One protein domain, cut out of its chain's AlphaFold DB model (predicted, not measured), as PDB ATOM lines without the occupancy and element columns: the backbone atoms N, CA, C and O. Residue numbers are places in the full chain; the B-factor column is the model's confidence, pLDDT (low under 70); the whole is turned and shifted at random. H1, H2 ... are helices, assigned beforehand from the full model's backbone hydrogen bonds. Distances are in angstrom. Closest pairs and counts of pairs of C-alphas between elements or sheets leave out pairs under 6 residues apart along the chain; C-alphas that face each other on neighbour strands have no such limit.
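Overview. This is residues 257 to 326 of the 550 residues of an uncharacterized protein of Hanseniaspora guilliermondii (UniProt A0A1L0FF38). What shape appears? H1 and H3 lie side by side, running opposite ways, and short H2 lies near both, steeply tilted. What builds it? The 70 printed residues include three named helices, H1, H2, H3 in order, and no named strand: all helix. The whole is compact, radius of gyration of the C-alphas 11.9 A, spanning 32 by 28 by 19 A.

Arrangement. What touches H1? Residues 268 to 275 alone of H1, residues 264 to 280, touch H3, residues 313 to 324, at a shallow tilt of 10 degrees; the closest C-alphas, of Ala 271 and Ile 318, are 6.7 A apart. And H2? H2, residues 296 to 303, is close to but not clearly touching H1; their closest C-alphas, of Gln 272 and Ile 296, are 6.2 A apart. In H1, H2 and H3 every O i to N i+4 pair is within hydrogen-bond range.

Along the chain. Where does H1 begin? C-alpha 264 is at (221.426, 220.754, 177.210); H1 is 24.1 A long, H2 10.3 A. Where does H3 end? C-alpha 324 is at (224.129, 229.191, 182.582), 16.4 A from C-alpha 313.

Size, cuts and confidence. Which link is long? H1 to H2, residues 281 to 295; the printed part has no cut. Where is confidence low? Residues 257 to 260 have pLDDT under 70.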
ATOM      1  N   PHE A 257     206.526 216.355 176.854       61.88
ATOM      2  CA  PHE A 257     206.286 215.003 177.374       61.88
ATOM      3  C   PHE A 257     207.493 214.374 178.069       61.88
ATOM      4  O   PHE A 257     207.323 213.478 178.905       61.88
ATOM      5  N   HIS A 258     208.695 214.837 177.747       67.00
ATOM      6  CA  HIS A 258     209.977 214.264 178.153       67.00
ATOM      7  C   HIS A 258     210.971 215.349 178.604       67.00
ATOM      8  O   HIS A 258     212.183 215.165 178.527       67.00
ATOM      9  N   ALA A 259     210.458 216.470 179.127       68.25
ATOM     10  CA  ALA A 259     211.257 217.612 179.577       68.25
ATOM     11  C   ALA A 259     212.361 217.228 180.576       68.25
ATOM     12  O   ALA A 259     213.429 217.828 180.590       68.25
ATOM     13  N   ASP A 260     212.111 216.218 181.414       69.81
ATOM     14  CA  ASP A 260     213.063 215.696 182.398       69.81
ATOM     15  C   ASP A 260     214.252 214.950 181.773       69.81
ATOM     16  O   ASP A 260     215.265 214.744 182.442       69.81
ATOM     17  N   LYS A 261     214.127 214.553 180.504       76.88
ATOM     18  CA  LYS A 261     215.131 213.804 179.742       76.88
ATOM     19  C   LYS A 261     215.842 214.641 178.691       76.88
ATOM     20  O   LYS A 261     216.856 214.177 178.173       76.88
ATOM     21  N   MET A 262     215.338 215.839 178.398       84.81
ATOM     22  CA  MET A 262     215.956 216.724 177.421       84.81
ATOM     23  C   MET A 262     217.395 217.056 177.808       84.81
ATOM     24  O   MET A 262     217.711 217.356 178.966       84.81
ATOM     25  N   ARG A 263     218.267 217.017 176.807       92.81
ATOM     26  CA  ARG A 263     219.680 217.361 176.919       92.81
ATOM     27  C   ARG A 263     219.905 218.863 176.803       92.81
ATOM     28  O   ARG A 263     219.078 219.607 176.277       92.81
ATOM     29  N   THR A 264     221.063 219.329 177.255       93.06
ATOM     30  CA  THR A 264     221.426 220.754 177.210       93.06
ATOM     31  C   THR A 264     221.329 221.363 175.807       93.06
ATOM     32  O   THR A 264     220.737 222.429 175.642       93.06
ATOM     33  N   ARG A 265     221.862 220.687 174.789       94.81
ATOM     34  CA  ARG A 265     221.822 221.089 173.379       94.81
ATOM     35  C   ARG A 265     220.388 221.219 172.881       94.81
ATOM     36  O   ARG A 265     220.087 222.157 172.161       94.81
ATOM     37  N   GLU A 266     219.507 220.313 173.289       94.81
ATOM     38  CA  GLU A 266     218.102 220.292 172.881       94.81
ATOM     39  C   GLU A 266     217.350 221.481 173.477       94.81
ATOM     40  O   GLU A 266     216.635 222.178 172.762       94.81
ATOM     41  N   VAL A 267     217.583 221.766 174.762       91.69
ATOM     42  CA  VAL A 267     217.027 222.938 175.454       91.69
ATOM     43  C   VAL A 267     217.500 224.241 174.803       91.69
ATOM     44  O   VAL A 267     216.686 225.125 174.539       91.69
ATOM     45  N   LEU A 268     218.797 224.356 174.494       93.94
ATOM     46  CA  LEU A 268     219.360 225.541 173.837       93.94
ATOM     47  C   LEU A 268     218.799 225.738 172.424       93.94
ATOM     48  O   LEU A 268     218.431 226.855 172.067       93.94
ATOM     49  N   LYS A 269     218.698 224.670 171.624       95.94
ATOM     50  CA  LYS A 269     218.101 224.742 170.284       95.94
ATOM     51  C   LYS A 269     216.632 225.138 170.346       95.94
ATOM     52  O   LYS A 269     216.217 226.016 169.597       95.94
ATOM     53  N   LEU A 270     215.857 224.531 171.246       92.56
ATOM     54  CA  LEU A 270     214.441 224.855 171.409       92.56
ATOM     55  C   LEU A 270     214.241 226.335 171.754       92.56
ATOM     56  O   LEU A 270     213.386 226.981 171.157       92.56
ATOM     57  N   ALA A 271     215.067 226.886 172.649       91.56
ATOM     58  CA  ALA A 271     215.025 228.306 172.986       91.56
ATOM     59  C   ALA A 271     215.320 229.211 171.775       91.56
ATOM     60  O   ALA A 271     214.659 230.232 171.599       91.56
ATOM     61  N   GLN A 272     216.273 228.826 170.920       94.25
ATOM     62  CA  GLN A 272     216.574 229.560 169.686       94.25
ATOM     63  C   GLN A 272     215.420 229.496 168.678       94.25
ATOM     64  O   GLN A 272     215.080 230.515 168.080       94.25
ATOM     65  N   TYR A 273     214.793 228.330 168.505       92.75
ATOM     66  CA  TYR A 273     213.609 228.195 167.656       92.75
ATOM     67  C   TYR A 273     212.439 229.039 168.161       92.75
ATOM     68  O   TYR A 273     211.875 229.821 167.398       92.75
ATOM     69  N   ASP A 274     212.103 228.922 169.450       87.25
ATOM     70  CA  ASP A 274     211.011 229.684 170.055       87.25
ATOM     71  C   ASP A 274     211.269 231.203 169.947       87.25
ATOM     72  O   ASP A 274     210.327 231.959 169.716       87.25
ATOM     73  N   TYR A 275     212.527 231.659 170.025       88.12
ATOM     74  CA  TYR A 275     212.886 233.055 169.758       88.12
ATOM     75  C   TYR A 275     212.632 233.475 168.313       88.12
ATOM     76  O   TYR A 275     212.004 234.506 168.091       88.12
ATOM     77  N   MET A 276     213.079 232.684 167.331       89.31
ATOM     78  CA  MET A 276     212.883 233.026 165.919       89.31
ATOM     79  C   MET A 276     211.395 233.131 165.553       89.31
ATOM     80  O   MET A 276     211.003 234.039 164.818       89.31
ATOM     81  N   ILE A 277     210.560 232.259 166.126       85.56
ATOM     82  CA  ILE A 277     209.102 232.308 165.967       85.56
ATOM     83  C   ILE A 277     208.529 233.571 166.612       85.56
ATOM     84  O   ILE A 277     207.752 234.283 165.981       85.56
ATOM     85  N   GLN A 278     208.881 233.846 167.870       82.81
ATOM     86  CA  GLN A 278     208.294 234.956 168.626       82.81
ATOM     87  C   GLN A 278     208.694 236.323 168.067       82.81
ATOM     88  O   GLN A 278     207.860 237.223 168.022       82.81
ATOM     89  N   GLU A 279     209.948 236.467 167.646       86.38
ATOM     90  CA  GLU A 279     210.504 237.751 167.224       86.38
ATOM     91  C   GLU A 279     210.299 238.020 165.728       86.38
ATOM     92  O   GLU A 279     209.932 239.128 165.342       86.38
ATOM     93  N   TYR A 280     210.490 237.009 164.873       84.81
ATOM     94  CA  TYR A 280     210.452 237.182 163.414       84.81
ATOM     95  C   TYR A 280     209.246 236.520 162.743       84.81
ATOM     96  O   TYR A 280     209.048 236.707 161.542       84.81
ATOM     97  N   GLY A 281     208.443 235.743 163.478       79.25
ATOM     98  CA  GLY A 281     207.378 234.931 162.886       79.25
ATOM     99  C   GLY A 281     207.907 233.822 161.971       79.25
ATOM    100  O   GLY A 281     207.163 233.350 161.115       79.25
ATOM    101  N   ASP A 282     209.180 233.432 162.111       80.88
ATOM    102  CA  ASP A 282     209.777 232.353 161.320       80.88
ATOM    103  C   ASP A 282     209.312 231.004 161.877       80.88
ATOM    104  O   ASP A 282     209.844 230.525 162.873       80.88
ATOM    105  N   ASP A 283     208.286 230.411 161.267       76.31
ATOM    106  CA  ASP A 283     207.704 229.126 161.669       76.31
ATOM    107  C   ASP A 283     208.000 227.983 160.678       76.31
ATOM    108  O   ASP A 283     207.449 226.884 160.801       76.31
ATOM    109  N   THR A 284     208.907 228.219 159.722       81.19
ATOM    110  CA  THR A 284     209.241 227.282 158.637       81.19
ATOM    111  C   THR A 284     210.595 226.597 158.853       81.19
ATOM    112  O   THR A 284     211.632 227.041 158.358       81.19
ATOM    113  N   PHE A 285     210.592 225.464 159.566       85.44
ATOM    114  CA  PHE A 285     211.811 224.710 159.921       85.44
ATOM    115  C   PHE A 285     211.972 223.364 159.201       85.44
ATOM    116  O   PHE A 285     212.796 222.536 159.597       85.44
ATOM    117  N   ASP A 286     211.212 223.120 158.134       83.00
ATOM    118  CA  ASP A 286     211.299 221.875 157.368       83.00
ATOM    119  C   ASP A 286     212.705 221.677 156.780       83.00
ATOM    120  O   ASP A 286     213.207 222.492 156.005       83.00
ATOM    121  N   GLY A 287     213.358 220.575 157.162       83.75
ATOM    122  CA  GLY A 287     214.722 220.253 156.727       83.75
ATOM    123  C   GLY A 287     215.818 221.154 157.307       83.75
ATOM    124  O   GLY A 287     216.976 221.014 156.916       83.75
ATOM    125  N   TYR A 288     215.482 222.051 158.237       89.81
ATOM    126  CA  TYR A 288     216.435 222.896 158.945       89.81
ATOM    127  C   TYR A 288     216.754 222.307 160.325       89.81
ATOM    128  O   TYR A 288     215.876 221.795 161.021       89.81
ATOM    129  N   SER A 289     218.028 222.375 160.714       93.81
ATOM    130  CA  SER A 289     218.504 221.933 162.024       93.81
ATOM    131  C   SER A 289     219.574 222.882 162.536       93.81
ATOM    132  O   SER A 289     220.514 223.198 161.801       93.81
ATOM    133  N   ILE A 290     219.484 223.277 163.801       94.88
ATOM    134  CA  ILE A 290     220.503 224.107 164.441       94.88
ATOM    135  C   ILE A 290     221.655 223.186 164.867       94.88
ATOM    136  O   ILE A 290     221.412 222.177 165.535       94.88
ATOM    137  N   PRO A 291     222.920 223.474 164.522       95.81
ATOM    138  CA  PRO A 291     224.051 222.690 165.015       95.81
ATOM    139  C   PRO A 291     224.149 222.695 166.551       95.81
ATOM    140  O   PRO A 291     223.773 223.659 167.218       95.81
ATOM    141  N   ASN A 292     224.663 221.611 167.141       93.12
ATOM    142  CA  ASN A 292     224.802 221.506 168.600       93.12
ATOM    143  C   ASN A 292     225.685 222.637 169.151       93.12
ATOM    144  O   ASN A 292     226.764 222.897 168.621       93.12
ATOM    145  N   TYR A 293     225.224 223.282 170.228       90.19
ATOM    146  CA  TYR A 293     225.895 224.407 170.899       90.19
ATOM    147  C   TYR A 293     226.191 225.620 170.000       90.19
ATOM    148  O   TYR A 293     227.032 226.453 170.344       90.19
ATOM    149  N   GLN A 294     225.515 225.747 168.854       93.44
ATOM    150  CA  GLN A 294     225.582 226.964 168.059       93.44
ATOM    151  C   GLN A 294     224.957 228.126 168.836       93.44
ATOM    152  O   GLN A 294     223.855 227.984 169.364       93.44
ATOM    153  N   SER A 295     225.654 229.263 168.893       93.06
ATOM    154  CA  SER A 295     225.116 230.464 169.531       93.06
ATOM    155  C   SER A 295     223.999 231.079 168.698       93.06
ATOM    156  O   SER A 295     224.052 231.056 167.461       93.06
ATOM    157  N   ILE A 296     223.044 231.719 169.369       92.75
ATOM    158  CA  ILE A 296     221.942 232.412 168.697       92.75
ATOM    159  C   ILE A 296     222.439 233.423 167.657       92.75
ATOM    160  O   ILE A 296     221.920 233.462 166.546       92.75
ATOM    161  N   LYS A 297     223.516 234.165 167.945       92.25
ATOM    162  CA  LYS A 297     224.124 235.121 167.004       92.25
ATOM    163  C   LYS A 297     224.509 234.468 165.673       92.25
ATOM    164  O   LYS A 297     224.266 235.028 164.605       92.25
ATOM    165  N   LYS A 298     225.116 233.277 165.729       94.38
ATOM    166  CA  LYS A 298     225.506 232.529 164.528       94.38
ATOM    167  C   LYS A 298     224.276 231.977 163.806       94.38
ATOM    168  O   LYS A 298     224.210 232.089 162.587       94.38
ATOM    169  N   THR A 299     223.292 231.471 164.550       94.38
ATOM    170  CA  THR A 299     222.012 230.997 164.004       94.38
ATOM    171  C   THR A 299     221.263 232.092 163.247       94.38
ATOM    172  O   THR A 299     220.880 231.871 162.102       94.38
ATOM    173  N   LEU A 300     221.119 233.291 163.822       93.12
ATOM    174  CA  LEU A 300     220.467 234.427 163.157       93.12
ATOM    175  C   LEU A 300     221.212 234.827 161.881       93.12
ATOM    176  O   LEU A 300     220.599 234.956 160.820       93.12
ATOM    177  N   SER A 301     222.543 234.927 161.954       93.00
ATOM    178  CA  SER A 301     223.372 235.258 160.793       93.00
ATOM    179  C   SER A 301     223.238 234.239 159.658       93.00
ATOM    180  O   SER A 301     223.172 234.643 158.500       93.00
ATOM    181  N   GLU A 302     223.217 232.936 159.957       93.25
ATOM    182  CA  GLU A 302     223.058 231.876 158.948       93.25
ATOM    183  C   GLU A 302     221.639 231.833 158.372       93.25
ATOM    184  O   GLU A 302     221.457 231.507 157.199       93.25
ATOM    185  N   ARG A 303     220.639 232.216 159.172       90.12
ATOM    186  CA  ARG A 303     219.237 232.322 158.758       90.12
ATOM    187  C   ARG A 303     218.933 233.611 157.980       90.12
ATOM    188  O   ARG A 303     217.856 233.729 157.404       90.12
ATOM    189  N   GLY A 304     219.874 234.558 157.929       90.25
ATOM    190  CA  GLY A 304     219.678 235.870 157.304       90.25
ATOM    191  C   GLY A 304     218.768 236.800 158.112       90.25
ATOM    192  O   GLY A 304     218.207 237.742 157.554       90.25
ATOM    193  N   LEU A 305     218.615 236.530 159.410       88.75
ATOM    194  CA  LEU A 305     217.833 237.334 160.342       88.75
ATOM    195  C   LEU A 305     218.747 238.372 161.014       88.75
ATOM    196  O   LEU A 305     219.890 238.048 161.357       88.75
ATOM    197  N   PRO A 306     218.293 239.626 161.183       86.56
ATOM    198  CA  PRO A 306     219.083 240.638 161.869       86.56
ATOM    199  C   PRO A 306     219.249 240.271 163.348       86.56
ATOM    200  O   PRO A 306     218.374 239.659 163.945       86.56
ATOM    201  N   GLU A 307     220.372 240.653 163.950       81.88
ATOM    202  CA  GLU A 307     220.512 240.613 165.407       81.88
ATOM    203  C   GLU A 307     219.834 241.860 165.983       81.88
ATOM    204  O   GLU A 307     220.130 242.985 165.563       81.88
ATOM    205  N   ASN A 308     218.919 241.665 166.929       80.19
ATOM    206  CA  ASN A 308     218.299 242.768 167.648       80.19
ATOM    207  C   ASN A 308     219.303 243.466 168.578       80.19
ATOM    208  O   ASN A 308     220.356 242.927 168.922       80.19
ATOM    209  N   GLY A 309     218.986 244.701 168.977       72.31
ATOM    210  CA  GLY A 309     219.820 245.457 169.914       72.31
ATOM    211  C   GLY A 309     219.942 244.766 171.276       72.31
ATOM    212  O   GLY A 309     219.076 243.986 171.664       72.31
ATOM    213  N   GLU A 310     220.988 245.107 172.038       70.25
ATOM    214  CA  GLU A 310     221.269 244.512 173.359       70.25
ATOM    215  C   GLU A 310     220.122 244.675 174.376       70.25
ATOM    216  O   GLU A 310     220.102 243.965 175.377       70.25
ATOM    217  N   ASP A 311     219.152 245.557 174.118       77.00
ATOM    218  CA  ASP A 311     217.964 245.798 174.947       77.00
ATOM    219  C   ASP A 311     216.810 244.793 174.717       77.00
ATOM    220  O   ASP A 311     215.808 244.827 175.442       77.00
ATOM    221  N   ASP A 312     216.913 243.897 173.726       85.69
ATOM    222  CA  ASP A 312     215.912 242.856 173.464       85.69
ATOM    223  C   ASP A 312     215.861 241.846 174.625       85.69
ATOM    224  O   ASP A 312     216.784 241.070 174.876       85.69
ATOM    225  N   LYS A 313     214.726 241.833 175.331       84.69
ATOM    226  CA  LYS A 313     214.500 240.977 176.503       84.69
ATOM    227  C   LYS A 313     214.456 239.485 176.173       84.69
ATOM    228  O   LYS A 313     214.765 238.681 177.051       84.69
ATOM    229  N   LEU A 314     213.996 239.096 174.985       84.06
ATOM    230  CA  LEU A 314     213.966 237.694 174.568       84.06
ATOM    231  C   LEU A 314     215.377 237.228 174.210       84.06
ATOM    232  O   LEU A 314     215.807 236.179 174.687       84.06
ATOM    233  N   LEU A 315     216.131 238.054 173.482       87.56
ATOM    234  CA  LEU A 315     217.529 237.781 173.157       87.56
ATOM    235  C   LEU A 315     218.399 237.695 174.425       87.56
ATOM    236  O   LEU A 315     219.173 236.752 174.583       87.56
ATOM    237  N   GLN A 316     218.202 238.604 175.388       87.62
ATOM    238  CA  GLN A 316     218.876 238.558 176.693       87.62
ATOM    239  C   GLN A 316     218.612 237.251 177.456       87.62
ATOM    240  O   GLN A 316     219.531 236.715 178.073       87.62
ATOM    241  N   LYS A 317     217.387 236.707 177.406       88.69
ATOM    242  CA  LYS A 317     217.066 235.416 178.042       88.69
ATOM    243  C   LYS A 317     217.821 234.255 177.403       88.69
ATOM    244  O   LYS A 317     218.212 233.334 178.114       88.69
ATOM    245  N   ILE A 318     218.028 234.285 176.086       90.62
ATOM    246  CA  ILE A 318     218.810 233.254 175.395       90.62
ATOM    247  C   ILE A 318     220.277 233.360 175.788       90.62
ATOM    248  O   ILE A 318     220.865 232.348 176.150       90.62
ATOM    249  N   TYR A 319     220.848 234.566 175.806       91.56
ATOM    250  CA  TYR A 319     222.224 234.766 176.267       91.56
ATOM    251  C   TYR A 319     222.421 234.341 177.720       91.56
ATOM    252  O   TYR A 319     223.424 233.714 178.056       91.56
ATOM    253  N   GLU A 320     221.449 234.622 178.584       90.88
ATOM    254  CA  GLU A 320     221.457 234.143 179.959       90.88
ATOM    255  C   GLU A 320     221.420 232.607 180.025       90.88
ATOM    256  O   GLU A 320     222.169 232.011 180.798       90.88
ATOM    257  N   LEU A 321     220.593 231.953 179.206       90.44
ATOM    258  CA  LEU A 321     220.511 230.494 179.139       90.44
ATOM    259  C   LEU A 321     221.810 229.863 178.607       90.44
ATOM    260  O   LEU A 321     222.305 228.890 179.182       90.44
ATOM    261  N   GLU A 322     222.390 230.433 177.547       91.38
ATOM    262  CA  GLU A 322     223.699 230.044 177.011       91.38
ATOM    263  C   GLU A 322     224.796 230.181 178.079       91.38
ATOM    264  O   GLU A 322     225.606 229.267 178.249       91.38
ATOM    265  N   ASP A 323     224.794 231.269 178.857       91.81
ATOM    266  CA  ASP A 323     225.757 231.490 179.939       91.81
ATOM    267  C   ASP A 323     225.595 230.471 181.074       91.81
ATOM    268  O   ASP A 323     226.576 229.861 181.503       91.81
ATOM    269  N   ILE A 324     224.364 230.191 181.524       90.19
ATOM    270  CA  ILE A 324     224.129 229.191 182.582       90.19
ATOM    271  C   ILE A 324     224.586 227.796 182.139       90.19
ATOM    272  O   ILE A 324     224.972 226.974 182.973       90.19
ATOM    273  N   HIS A 325     224.543 227.507 180.840       89.69
ATOM    274  CA  HIS A 325     224.901 226.209 180.272       89.69
ATOM    275  C   HIS A 325     226.311 226.139 179.693       89.69
ATOM    276  O   HIS A 325     226.712 225.084 179.196       89.69
ATOM    277  N   LYS A 326     227.082 227.219 179.813       91.31
ATOM    278  CA  LYS A 326     228.489 227.265 179.441       91.31
ATOM    279  C   LYS A 326     229.268 226.150 180.136       91.31
ATOM    280  O   LYS A 326     228.956 225.744 181.250       91.31
TER     281      LYS A 326